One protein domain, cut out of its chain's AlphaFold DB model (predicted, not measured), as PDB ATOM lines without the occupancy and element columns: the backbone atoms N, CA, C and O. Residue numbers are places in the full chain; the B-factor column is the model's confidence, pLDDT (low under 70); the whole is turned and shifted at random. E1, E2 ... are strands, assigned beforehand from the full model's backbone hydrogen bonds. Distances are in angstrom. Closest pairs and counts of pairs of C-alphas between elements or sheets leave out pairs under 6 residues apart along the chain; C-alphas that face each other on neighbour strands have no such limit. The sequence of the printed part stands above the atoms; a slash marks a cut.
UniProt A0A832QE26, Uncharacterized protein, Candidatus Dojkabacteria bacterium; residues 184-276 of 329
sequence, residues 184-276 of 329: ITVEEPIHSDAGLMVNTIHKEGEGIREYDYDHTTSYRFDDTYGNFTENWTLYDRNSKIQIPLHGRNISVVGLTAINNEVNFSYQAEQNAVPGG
ATOM      1  N   ILE A 184      98.966 -50.169  19.920       93.69
ATOM      2  CA  ILE A 184      98.921 -51.376  20.746       93.69
ATOM      3  C   ILE A 184     100.207 -51.449  21.562       93.69
ATOM      4  O   ILE A 184     101.305 -51.375  21.004       93.69
ATOM      5  N   THR A 185     100.068 -51.603  22.874       94.62
ATOM      6  CA  THR A 185     101.187 -51.823  23.793       94.62
ATOM      7  C   THR A 185     101.066 -53.236  24.333       94.62
ATOM      8  O   THR A 185     100.033 -53.587  24.891       94.62
ATOM      9  N   VAL A 186     102.091 -54.061  24.145       93.62
ATOM     10  CA  VAL A 186     102.144 -55.394  24.758       93.62
ATOM     11  C   VAL A 186     102.653 -55.253  26.189       93.62
ATOM     12  O   VAL A 186     103.695 -54.638  26.415       93.62
ATOM     13  N   GLU A 187     101.908 -55.814  27.135       92.44
ATOM     14  CA  GLU A 187     102.085 -55.646  28.578       92.44
ATOM     15  C   GLU A 187     102.737 -56.887  29.208       92.44
ATOM     16  O   GLU A 187     102.581 -58.011  28.724       92.44
ATOM     17  N   GLU A 188     103.461 -56.703  30.314       86.44
ATOM     18  CA  GLU A 188     104.053 -57.819  31.062       86.44
ATOM     19  C   GLU A 188     103.003 -58.615  31.870       86.44
ATOM     20  O   GLU A 188     102.024 -58.037  32.348       86.44
ATOM     21  N   PRO A 189     103.199 -59.935  32.091       84.00
ATOM     22  CA  PRO A 189     104.336 -60.752  31.667       84.00
ATOM     23  C   PRO A 189     104.286 -61.108  30.177       84.00
ATOM     24  O   PRO A 189     103.233 -61.444  29.641       84.00
ATOM     25  N   ILE A 190     105.455 -61.086  29.533       82.19
ATOM     26  CA  ILE A 190     105.613 -61.497  28.138       82.19
ATOM     27  C   ILE A 190     106.394 -62.807  28.108       82.19
ATOM     28  O   ILE A 190     107.559 -62.860  28.511       82.19
ATOM     29  N   HIS A 191     105.750 -63.871  27.637       86.38
ATOM     30  CA  HIS A 191     106.408 -65.156  27.454       86.38
ATOM     31  C   HIS A 191     107.392 -65.089  26.278       86.38
ATOM     32  O   HIS A 191     107.083 -64.531  25.229       86.38
ATOM     33  N   SER A 192     108.586 -65.662  26.437       84.88
ATOM     34  CA  SER A 192     109.611 -65.659  25.379       84.88
ATOM     35  C   SER A 192     109.181 -66.451  24.142       84.88
ATOM     36  O   SER A 192     109.633 -66.182  23.036       84.88
ATOM     37  N   ASP A 193     108.294 -67.429  24.320       86.81
ATOM     38  CA  ASP A 193     107.716 -68.215  23.239       86.81
ATOM     39  C   ASP A 193     106.408 -67.635  22.692       86.81
ATOM     40  O   ASP A 193     105.875 -68.221  21.756       86.81
ATOM     41  N   ALA A 194     105.908 -66.508  23.218       90.19
ATOM     42  CA  ALA A 194     104.729 -65.829  22.684       90.19
ATOM     43  C   ALA A 194     105.048 -65.005  21.433       90.19
ATOM     44  O   ALA A 194     106.139 -64.455  21.256       90.19
ATOM     45  N   GLY A 195     104.040 -64.893  20.576       91.12
ATOM     46  CA  GLY A 195     104.049 -64.034  19.407       91.12
ATOM     47  C   GLY A 195     102.700 -63.354  19.213       91.12
ATOM     48  O   GLY A 195     101.673 -63.837  19.689       91.12
ATOM     49  N   LEU A 196     102.697 -62.236  18.496       92.69
ATOM     50  CA  LEU A 196     101.494 -61.483  18.163       92.69
ATOM     51  C   LEU A 196     101.449 -61.228  16.663       92.69
ATOM     52  O   LEU A 196     102.357 -60.630  16.093       92.69
ATOM     53  N   MET A 197     100.373 -61.659  16.023       91.62
ATOM     54  CA  MET A 197     100.116 -61.375  14.618       91.62
ATOM     55  C   MET A 197      99.095 -60.247  14.508       91.62
ATOM     56  O   MET A 197      98.008 -60.337  15.073       91.62
ATOM     57  N   VAL A 198      99.446 -59.203  13.763       92.69
ATOM     58  CA  VAL A 198      98.567 -58.086  13.426       92.69
ATOM     59  C   VAL A 198      98.155 -58.236  11.970       92.69
ATOM     60  O   VAL A 198      99.003 -58.172  11.087       92.69
ATOM     61  N   ASN A 199      96.867 -58.435  11.722       90.44
ATOM     62  CA  ASN A 199      96.298 -58.574  10.386       90.44
ATOM     63  C   ASN A 199      95.372 -57.387  10.098       90.44
ATOM     64  O   ASN A 199      94.572 -57.000  10.949       90.44
ATOM     65  N   THR A 200      95.470 -56.812   8.904       89.25
ATOM     66  CA  THR A 200      94.599 -55.726   8.450       89.25
ATOM     67  C   THR A 200      93.749 -56.165   7.260       89.25
ATOM     68  O   THR A 200      94.250 -56.657   6.255       89.25
ATOM     69  N   ILE A 201      92.430 -55.992   7.366       86.38
ATOM     70  CA  ILE A 201      91.475 -56.343   6.308       86.38
ATOM     71  C   ILE A 201      91.023 -55.061   5.619       86.38
ATOM     72  O   ILE A 201      90.502 -54.152   6.270       86.38
ATOM     73  N   HIS A 202      91.169 -55.000   4.299       86.25
ATOM     74  CA  HIS A 202      90.867 -53.816   3.497       86.25
ATOM     75  C   HIS A 202      89.534 -53.953   2.744       86.25
ATOM     76  O   HIS A 202      89.154 -55.048   2.339       86.25
ATOM     77  N   LYS A 203      88.836 -52.835   2.527       84.06
ATOM     78  CA  LYS A 203      87.672 -52.711   1.637       84.06
ATOM     79  C   LYS A 203      88.123 -52.301   0.230       84.06
ATOM     80  O   LYS A 203      88.998 -51.447   0.070       84.06
ATOM     81  N   GLU A 204      87.482 -52.868  -0.785       83.19
ATOM     82  CA  GLU A 204      87.592 -52.469  -2.190       83.19
ATOM     83  C   GLU A 204      86.178 -52.276  -2.762       83.19
ATOM     84  O   GLU A 204      85.426 -53.229  -2.967       83.19
ATOM     85  N   GLY A 205      85.781 -51.015  -2.959       81.62
ATOM     86  CA  GLY A 205      84.394 -50.665  -3.280       81.62
ATOM     87  C   GLY A 205      83.434 -51.024  -2.139       81.62
ATOM     88  O   GLY A 205      83.680 -50.672  -0.989       81.62
ATOM     89  N   GLU A 206      82.353 -51.733  -2.467       76.06
ATOM     90  CA  GLU A 206      81.368 -52.270  -1.507       76.06
ATOM     91  C   GLU A 206      81.824 -53.604  -0.868       76.06
ATOM     92  O   GLU A 206      81.148 -54.142   0.007       76.06
ATOM     93  N   GLY A 207      82.945 -54.179  -1.326       78.31
ATOM     94  CA  GLY A 207      83.416 -55.508  -0.934       78.31
ATOM     95  C   GLY A 207      84.660 -55.499  -0.047       78.31
ATOM     96  O   GLY A 207      85.334 -54.483   0.121       78.31
ATOM     97  N   ILE A 208      84.988 -56.668   0.505       80.75
ATOM     98  CA  ILE A 208      86.271 -56.921   1.173       80.75
ATOM     99  C   ILE A 208      87.294 -57.291   0.098       80.75
ATOM    100  O   ILE A 208      87.020 -58.144  -0.747       80.75
ATOM    101  N   ARG A 209      88.460 -56.644   0.130       83.00
ATOM    102  CA  ARG A 209      89.587 -56.948  -0.755       83.00
ATOM    103  C   ARG A 209      90.128 -58.345  -0.451       83.00
ATOM    104  O   ARG A 209      90.117 -58.781   0.699       83.00
ATOM    105  N   GLU A 210      90.629 -59.030  -1.476       80.38
ATOM    106  CA  GLU A 210      91.302 -60.317  -1.298       80.38
ATOM    107  C   GLU A 210      92.477 -60.199  -0.310       80.38
ATOM    108  O   GLU A 210      93.151 -59.166  -0.232       80.38
ATOM    109  N   TYR A 211      92.674 -61.251   0.485       78.56
ATOM    110  CA  TYR A 211      93.733 -61.305   1.486       78.56
ATOM    111  C   TYR A 211      95.111 -61.222   0.821       78.56
ATOM    112  O   TYR A 211      95.382 -61.921  -0.152       78.56
ATOM    113  N   ASP A 212      95.987 -60.402   1.397       80.38
ATOM    114  CA  ASP A 212      97.373 -60.246   0.968       80.38
ATOM    115  C   ASP A 212      98.288 -60.487   2.171       80.38
ATOM    116  O   ASP A 212      98.004 -60.025   3.282       80.38
ATOM    117  N   TYR A 213      99.387 -61.206   1.955       77.94
ATOM    118  CA  TYR A 213     100.379 -61.459   2.997       77.94
ATOM    119  C   TYR A 213     101.038 -60.162   3.474       77.94
ATOM    120  O   TYR A 213     101.364 -60.058   4.656       77.94
ATOM    121  N   ASP A 214     101.137 -59.154   2.605       84.00
ATOM    122  CA  ASP A 214     101.686 -57.837   2.943       84.00
ATOM    123  C   ASP A 214     100.807 -57.049   3.935       84.00
ATOM    124  O   ASP A 214     101.254 -56.063   4.525       84.00
ATOM    125  N   HIS A 215      99.559 -57.476   4.161       84.81
ATOM    126  CA  HIS A 215      98.653 -56.876   5.146       84.81
ATOM    127  C   HIS A 215      98.779 -57.492   6.552       84.81
ATOM    128  O   HIS A 215      98.033 -57.103   7.461       84.81
ATOM    129  N   THR A 216      99.708 -58.435   6.738       88.06
ATOM    130  CA  THR A 216      99.962 -59.107   8.012       88.06
ATOM    131  C   THR A 216     101.380 -58.842   8.506       88.06
ATOM    132  O   THR A 216     102.359 -59.156   7.834       88.06
ATOM    133  N   THR A 217     101.496 -58.349   9.737       91.31
ATOM    134  CA  THR A 217     102.776 -58.169  10.429       91.31
ATOM    135  C   THR A 217     102.838 -59.095  11.635       91.31
ATOM    136  O   THR A 217     101.952 -59.080  12.488       91.31
ATOM    137  N   SER A 218     103.890 -59.906  11.733       91.81
ATOM    138  CA  SER A 218     104.104 -60.809  12.869       91.81
ATOM    139  C   SER A 218     105.210 -60.290  13.785       91.81
ATOM    140  O   SER A 218     106.304 -59.949  13.328       91.81
ATOM    141  N   TYR A 219     104.917 -60.247  15.083       92.69
ATOM    142  CA  TYR A 219     105.794 -59.766  16.142       92.69
ATOM    143  C   TYR A 219     106.194 -60.904  17.071       92.69
ATOM    144  O   TYR A 219     105.341 -61.644  17.559       92.69
ATOM    145  N   ARG A 220     107.491 -61.025  17.341       91.81
ATOM    146  CA  ARG A 220     108.046 -61.926  18.361       91.81
ATOM    147  C   ARG A 220     108.582 -61.116  19.532       91.81
ATOM    148  O   ARG A 220     109.008 -59.976  19.351       91.81
ATOM    149  N   PHE A 221     108.588 -61.718  20.715       90.38
ATOM    150  CA  PHE A 221     108.968 -61.033  21.955       90.38
ATOM    151  C   PHE A 221     110.336 -61.421  22.518       90.38
ATOM    152  O   PHE A 221     110.784 -60.836  23.512       90.38
ATOM    153  N   ASP A 222     110.985 -62.390  21.880       86.06
ATOM    154  CA  ASP A 222     112.329 -62.842  22.203       86.06
ATOM    155  C   ASP A 222     113.278 -62.634  21.017       86.06
ATOM    156  O   ASP A 222     112.875 -62.702  19.848       86.06
ATOM    157  N   ASP A 223     114.544 -62.359  21.330       78.44
ATOM    158  CA  ASP A 223     115.590 -62.145  20.331       78.44
ATOM    159  C   ASP A 223     115.971 -63.452  19.615       78.44
ATOM    160  O   ASP A 223     116.380 -63.438  18.445       78.44
ATOM    161  N   THR A 224     115.729 -64.591  20.267       76.44
ATOM    162  CA  THR A 224     115.913 -65.914  19.688       76.44
ATOM    163  C   THR A 224     114.782 -66.262  18.715       76.44
ATOM    164  O   THR A 224     113.599 -66.030  18.953       76.44
ATOM    165  N   TYR A 225     115.132 -66.850  17.570       66.56
ATOM    166  CA  TYR A 225     114.163 -67.299  16.559       66.56
ATOM    167  C   TYR A 225     113.455 -68.615  16.939       66.56
ATOM    168  O   TYR A 225     112.948 -69.291  16.058       66.56
ATOM    169  N   GLY A 226     113.427 -69.025  18.215       70.69
ATOM    170  CA  GLY A 226     113.058 -70.383  18.659       70.69
ATOM    171  C   GLY A 226     111.992 -71.096  17.803       70.69
ATOM    172  O   GLY A 226     112.321 -71.920  16.942       70.69
ATOM    173  N   ASN A 227     110.719 -70.747  18.015       70.50
ATOM    174  CA  ASN A 227     109.574 -71.269  17.251       70.50
ATOM    175  C   ASN A 227     109.121 -70.341  16.105       70.50
ATOM    176  O   ASN A 227     108.101 -70.614  15.473       70.50
ATOM    177  N   PHE A 228     109.854 -69.261  15.829       79.25
ATOM    178  CA  PHE A 228     109.450 -68.200  14.903       79.25
ATOM    179  C   PHE A 228     110.384 -68.142  13.693       79.25
ATOM    180  O   PHE A 228     111.582 -68.374  13.806       79.25
ATOM    181  N   THR A 229     109.856 -67.827  12.516       76.31
ATOM    182  CA  THR A 229     110.666 -67.694  11.296       76.31
ATOM    183  C   THR A 229     111.355 -66.331  11.200       76.31
ATOM    184  O   THR A 229     111.024 -65.393  11.925       76.31
ATOM    185  N   GLU A 230     112.333 -66.200  10.297       72.38
ATOM    186  CA  GLU A 230     113.165 -64.989  10.174       72.38
ATOM    187  C   GLU A 230     112.386 -63.721   9.779       72.38
ATOM    188  O   GLU A 230     112.825 -62.610  10.064       72.38
ATOM    189  N   ASN A 231     111.204 -63.872   9.178       82.81
ATOM    190  CA  ASN A 231     110.313 -62.773   8.798       82.81
ATOM    191  C   ASN A 231     109.543 -62.144   9.981       82.81
ATOM    192  O   ASN A 231     108.808 -61.178   9.778       82.81
ATOM    193  N   TRP A 232     109.698 -62.654  11.209       88.06
ATOM    194  CA  TRP A 232     109.074 -62.078  12.401       88.06
ATOM    195  C   TRP A 232     109.865 -60.884  12.936       88.06
ATOM    196  O   TRP A 232     111.049 -60.983  13.281       88.06
ATOM    197  N   THR A 233     109.172 -59.761  13.098       90.81
ATOM    198  CA  THR A 233     109.756 -58.533  13.638       90.81
ATOM    199  C   THR A 233     109.921 -58.662  15.149       90.81
ATOM    200  O   THR A 233     108.980 -59.021  15.854       90.81
ATOM    201  N   LEU A 234     111.116 -58.376  15.670       91.62
ATOM    202  CA  LEU A 234     111.326 -58.298  17.116       91.62
ATOM    203  C   LEU A 234     110.586 -57.071  17.661       91.62
ATOM    204  O   LEU A 234     110.858 -55.948  17.240       91.62
ATOM    205  N   TYR A 235     109.647 -57.286  18.577       91.94
ATOM    206  CA  TYR A 235     108.939 -56.208  19.257       91.94
ATOM    207  C   TYR A 235     109.859 -55.531  20.276       91.94
ATOM    208  O   TYR A 235     110.372 -56.175  21.194       91.94
ATOM    209  N   ASP A 236     110.049 -54.219  20.132       90.56
ATOM    210  CA  ASP A 236     110.711 -53.410  21.151       90.56
ATOM    211  C   ASP A 236     109.725 -53.128  22.287       90.56
ATOM    212  O   ASP A 236     108.708 -52.460  22.089       90.56
ATOM    213  N   ARG A 237     110.057 -53.608  23.488       86.38
ATOM    214  CA  ARG A 237     109.237 -53.465  24.701       86.38
ATOM    215  C   ARG A 237     109.001 -52.011  25.114       86.38
ATOM    216  O   ARG A 237     108.067 -51.748  25.858       86.38
ATOM    217  N   ASN A 238     109.826 -51.076  24.640       87.12
ATOM    218  CA  ASN A 238     109.657 -49.644  24.902       87.12
ATOM    219  C   ASN A 238     108.850 -48.929  23.808       87.12
ATOM    220  O   ASN A 238     108.618 -47.721  23.896       87.12
ATOM    221  N   SER A 239     108.458 -49.651  22.759       89.38
ATOM    222  CA  SER A 239     107.716 -49.121  21.622       89.38
ATOM    223  C   SER A 239     106.239 -49.500  21.702       89.38
ATOM    224  O   SER A 239     105.850 -50.421  22.412       89.38
ATOM    225  N   LYS A 240     105.405 -48.783  20.948       92.25
ATOM    226  CA  LYS A 240     104.016 -49.171  20.685       92.25
ATOM    227  C   LYS A 240     103.917 -49.629  19.235       92.25
ATOM    228  O   LYS A 240     104.504 -48.995  18.356       92.25
ATOM    229  N   ILE A 241     103.138 -50.672  18.968       93.56
ATOM    230  CA  ILE A 241     102.780 -51.047  17.598       93.56
ATOM    231  C   ILE A 241     101.818 -49.981  17.078       93.56
ATOM    232  O   ILE A 241     100.726 -49.810  17.618       93.56
ATOM    233  N   GLN A 242     102.240 -49.246  16.052       92.75
ATOM    234  CA  GLN A 242     101.452 -48.174  15.449       92.75
ATOM    235  C   GLN A 242     100.760 -48.681  14.189       92.75
ATOM    236  O   GLN A 242     101.419 -49.117  13.245       92.75
ATOM    237  N   ILE A 243      99.435 -48.586  14.162       90.19
ATOM    238  CA  ILE A 243      98.612 -49.032  13.040       90.19
ATOM    239  C   ILE A 243      97.890 -47.797  12.488       90.19
ATOM    240  O   ILE A 243      96.864 -47.380  13.034       90.19
ATOM    241  N   PRO A 244      98.441 -47.147  11.445       87.81
ATOM    242  CA  PRO A 244      97.816 -45.977  10.846       87.81
ATOM    243  C   PRO A 244      96.584 -46.402  10.044       87.81
ATOM    244  O   PRO A 244      96.698 -47.161   9.080       87.81
ATOM    245  N   LEU A 245      95.412 -45.890  10.422       84.69
ATOM    246  CA  LEU A 245      94.141 -46.250   9.778       84.69
ATOM    247  C   LEU A 245      93.769 -45.302   8.634       84.69
ATOM    248  O   LEU A 245      93.017 -45.660   7.727       84.69
ATOM    249  N   HIS A 246      94.354 -44.103   8.628       75.50
ATOM    250  CA  HIS A 246      94.064 -43.079   7.635       75.50
ATOM    251  C   HIS A 246      94.484 -43.486   6.212       75.50
ATOM    252  O   HIS A 246      95.617 -43.906   5.974       75.50
ATOM    253  N   GLY A 247      93.574 -43.298   5.249       68.06
ATOM    254  CA  GLY A 247      93.854 -43.408   3.812       68.06
ATOM    255  C   GLY A 247      94.048 -44.832   3.281       68.06
ATOM    256  O   GLY A 247      94.447 -44.989   2.131       68.06
ATOM    257  N   ARG A 248      93.786 -45.866   4.092       66.62
ATOM    258  CA  ARG A 248      94.075 -47.264   3.730       66.62
ATOM    259  C   ARG A 248      92.848 -48.132   3.438       66.62
ATOM    260  O   ARG A 248      93.025 -49.321   3.211       66.62
ATOM    261  N   ASN A 249      91.627 -47.589   3.426       81.06
ATOM    262  CA  ASN A 249      90.385 -48.378   3.310       81.06
ATOM    263  C   ASN A 249      90.376 -49.601   4.253       81.06
ATOM    264  O   ASN A 249      89.899 -50.669   3.881       81.06
ATOM    265  N   ILE A 250      90.966 -49.484   5.448       84.88
ATOM    266  CA  ILE A 250      90.984 -50.576   6.427       84.88
ATOM    267  C   ILE A 250      89.585 -50.691   7.021       84.88
ATOM    268  O   ILE A 250      88.966 -49.687   7.357       84.88
ATOM    269  N   SER A 251      89.108 -51.924   7.131       83.19
ATOM    270  CA  SER A 251      87.824 -52.281   7.734       83.19
ATOM    271  C   SER A 251      87.968 -52.970   9.078       83.19
ATOM    272  O   SER A 251      87.124 -52.794   9.949       83.19
ATOM    273  N   VAL A 252      89.027 -53.766   9.253       86.25
ATOM    274  CA  VAL A 252      89.265 -54.526  10.480       86.25
ATOM    275  C   VAL A 252      90.758 -54.598  10.760       86.25
ATOM    276  O   VAL A 252      91.557 -54.807   9.845       86.25
ATOM    277  N   VAL A 253      91.115 -54.472  12.033       88.75
ATOM    278  CA  VAL A 253      92.443 -54.799  12.559       88.75
ATOM    279  C   VAL A 253      92.301 -55.981  13.509       88.75
ATOM    280  O   VAL A 253      91.669 -55.858  14.554       88.75
ATOM    281  N   GLY A 254      92.875 -57.124  13.152       90.06
ATOM    282  CA  GLY A 254      92.910 -58.332  13.969       90.06
ATOM    283  C   GLY A 254      94.243 -58.487  14.699       90.06
ATOM    284  O   GLY A 254      95.300 -58.332  14.097       90.06
ATOM    285  N   LEU A 255      94.190 -58.831  15.980       91.44
ATOM    286  CA  LEU A 255      95.315 -59.187  16.836       91.44
ATOM    287  C   LEU A 255      95.183 -60.654  17.240       91.44
ATOM    288  O   LEU A 255      94.260 -60.999  17.972       91.44
ATOM    289  N   THR A 256      96.096 -61.513  16.799       90.06
ATOM    290  CA  THR A 256      96.067 -62.949  17.107       90.06
ATOM    291  C   THR A 256      97.274 -63.343  17.943       90.06
ATOM    292  O   THR A 256      98.412 -63.134  17.520       90.06
ATOM    293  N   ALA A 257      97.035 -63.943  19.110       90.25
ATOM    294  CA  ALA A 257      98.099 -64.468  19.962       90.25
ATOM    295  C   ALA A 257      98.585 -65.830  19.466       90.25
ATOM    296  O   ALA A 257      97.795 -66.695  19.080       90.25
ATOM    297  N   ILE A 258      99.900 -66.018  19.502       88.94
ATOM    298  CA  ILE A 258     100.606 -67.181  18.979       88.94
ATOM    299  C   ILE A 258     101.451 -67.792  20.091       88.94
ATOM    300  O   ILE A 258     102.158 -67.079  20.799       88.94
ATOM    301  N   ASN A 259     101.408 -69.118  20.185       87.75
ATOM    302  CA  ASN A 259     102.091 -70.021  21.111       87.75
ATOM    303  C   ASN A 259     101.744 -69.843  22.595       87.75
ATOM    304  O   ASN A 259     101.479 -70.837  23.269       87.75
ATOM    305  N   ASN A 260     101.686 -68.608  23.092       90.19
ATOM    306  CA  ASN A 260     101.326 -68.289  24.469       90.19
ATOM    307  C   ASN A 260     100.341 -67.113  24.546       90.19
ATOM    308  O   ASN A 260     100.037 -66.476  23.535       90.19
ATOM    309  N   GLU A 261      99.786 -66.876  25.733       92.12
ATOM    310  CA  GLU A 261      98.899 -65.738  25.955       92.12
ATOM    311  C   GLU A 261      99.646 -64.411  25.793       92.12
ATOM    312  O   GLU A 261     100.831 -64.295  26.119       92.12
ATOM    313  N   VAL A 262      98.945 -63.415  25.255       93.00
ATOM    314  CA  VAL A 262      99.475 -62.066  25.062       93.00
ATOM    315  C   VAL A 262      98.561 -61.084  25.770       93.00
ATOM    316  O   VAL A 262      97.358 -61.032  25.513       93.00
ATOM    317  N   ASN A 263      99.162 -60.301  26.655       94.31
ATOM    318  CA  ASN A 263      98.518 -59.191  27.331       94.31
ATOM    319  C   ASN A 263      98.803 -57.920  26.539       94.31
ATOM    320  O   ASN A 263      99.956 -57.653  26.202       94.31
ATOM    321  N   PHE A 264      97.779 -57.139  26.221       93.38
ATOM    322  CA  PHE A 264      97.963 -55.869  25.534       93.38
ATOM    323  C   PHE A 264      97.000 -54.807  26.049       93.38
ATOM    324  O   PHE A 264      95.879 -55.104  26.449       93.38
ATOM    325  N   SER A 265      97.431 -53.557  25.997       93.44
ATOM    326  CA  SER A 265      96.573 -52.387  26.120       93.44
ATOM    327  C   SER A 265      96.501 -51.674  24.771       93.44
ATOM    328  O   SER A 265      97.350 -51.862  23.890       93.44
ATOM    329  N   TYR A 266      95.464 -50.866  24.574       91.56
ATOM    330  CA  TYR A 266      95.303 -50.104  23.344       91.56
ATOM    331  C   TYR A 266      94.971 -48.645  23.628       91.56
ATOM    332  O   TYR A 266      94.419 -48.285  24.670       91.56
ATOM    333  N   GLN A 267      95.316 -47.798  22.669       90.00
ATOM    334  CA  GLN A 267      94.965 -46.391  22.666       90.00
ATOM    335  C   GLN A 267      94.723 -45.965  21.222       90.00
ATOM    336  O   GLN A 267      95.579 -46.166  20.364       90.00
ATOM    337  N   ALA A 268      93.563 -45.381  20.942       87.56
ATOM    338  CA  ALA A 268      93.304 -44.748  19.658       87.56
ATOM    339  C   ALA A 268      93.538 -43.243  19.804       87.56
ATOM    340  O   ALA A 268      92.910 -42.596  20.642       87.56
ATOM    341  N   GLU A 269      94.447 -42.683  19.008       85.81
ATOM    342  CA  GLU A 269      94.673 -41.237  18.970       85.81
ATOM    343  C   GLU A 269      94.321 -40.682  17.596       85.81
ATOM    344  O   GLU A 269      94.478 -41.334  16.559       85.81
ATOM    345  N   GLN A 270      93.829 -39.451  17.588       79.19
ATOM    346  CA  GLN A 270      93.504 -38.763  16.356       79.19
ATOM    347  C   GLN A 270      94.794 -38.279  15.682       79.19
ATOM    348  O   GLN A 270      95.617 -37.621  16.319       79.19
ATOM    349  N   ASN A 271      94.954 -38.516  14.375       68.00
ATOM    350  CA  ASN A 271      95.889 -37.691  13.609       68.00
ATOM    351  C   ASN A 271      95.394 -36.239  13.632       68.00
ATOM    352  O   ASN A 271      94.187 -36.021  13.686       68.00
ATOM    353  N   ALA A 272      96.309 -35.266  13.563       57.31
ATOM    354  CA  ALA A 272      96.097 -33.817  13.728       57.31
ATOM    355  C   ALA A 272      95.117 -33.124  12.737       57.31
ATOM    356  O   ALA A 272      95.220 -31.926  12.479       57.31
ATOM    357  N   VAL A 273      94.170 -33.858  12.157       56.31
ATOM    358  CA  VAL A 273      93.059 -33.366  11.346       56.31
ATOM    359  C   VAL A 273      91.944 -32.880  12.285       56.31
ATOM    360  O   VAL A 273      91.494 -33.645  13.127       56.31
ATOM    361  N   PRO A 274      91.447 -31.641  12.187       51.59
ATOM    362  CA  PRO A 274      90.357 -31.171  13.045       51.59
ATOM    363  C   PRO A 274      89.031 -31.911  12.769       51.59
ATOM    364  O   PRO A 274      88.572 -31.917  11.629       51.59
ATOM    365  N   GLY A 275      88.388 -32.473  13.805       56.50
ATOM    366  CA  GLY A 275      86.968 -32.878  13.769       56.50
ATOM    367  C   GLY A 275      86.628 -34.373  13.645       56.50
ATOM    368  O   GLY A 275      85.455 -34.693  13.485       56.50
ATOM    369  N   GLY A 276      87.595 -35.288  13.728       59.09
ATOM    370  CA  GLY A 276      87.355 -36.736  13.778       59.09
ATOM    371  C   GLY A 276      87.321 -37.268  15.216       59.09
ATOM    372  O   GLY A 276      88.174 -36.927  16.029       59.09
TER     373      GLY A 276
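This is residues 184 to 276 of the 329 residues of an uncharacterized protein of Candidatus Dojkabacteria bacterium (UniProt A0A832QE26). A loose wedge of strands has two walls: the three-stranded sheet E3 E2 E5 makes one, and the pair E1 and E6 makes the other, with E4 running on beyond the start of E1. The walls come together where E5 turns into E6 and spread apart toward the end of E2 and the end of E6. The printed part has 93 residues, with no named helix and six strands, E1 to E6 in chain order; it is all strand by class, though under half of the residues are in named elements. Both sheets are antiparallel, and the whole is only just loose, close to compact, with a radius of gyration of the C-alphas of 14.8 A and spans of 41 by 31 by 19 A.

E1, residues 184 to 187, is the antiparallel neighbour of E6, residues 262 to 270, at 148 degrees, with N 185 and O 265 2.9 A apart. The inner strand E2, residues 195 to 204, forms a hairpin with E3, residues 216 to 220; N 198 and O 217 are 2.8 A apart. E2 is also antiparallel to E5, residues 250 to 258, at 161 degrees, with N 199 and O 254 2.8 A apart. E4, residues 241 to 244, pairs with no named strand; its closest C-alpha to E1 is Ile 241, 5.0 A from that of Ile 184. E4 and E6 are near each other, while E2 and E4 are apart.

E1 begins at C-alpha 184, (98.921, -51.376, 20.746). E2 measures 29.5 A, E5 22.9 A and E6 25.6 A from first to last C-alpha. E6 ends at C-alpha 270, (93.504, -38.763, 16.356).

The C-alphas of Gly 226 and Gly 275 are the farthest apart, 45.9 A. The printed part has no cut; the links E2 to E3 and E3 to E4 are long. Residues 225, 247 to 248 and 271 to 276 have pLDDT under 70.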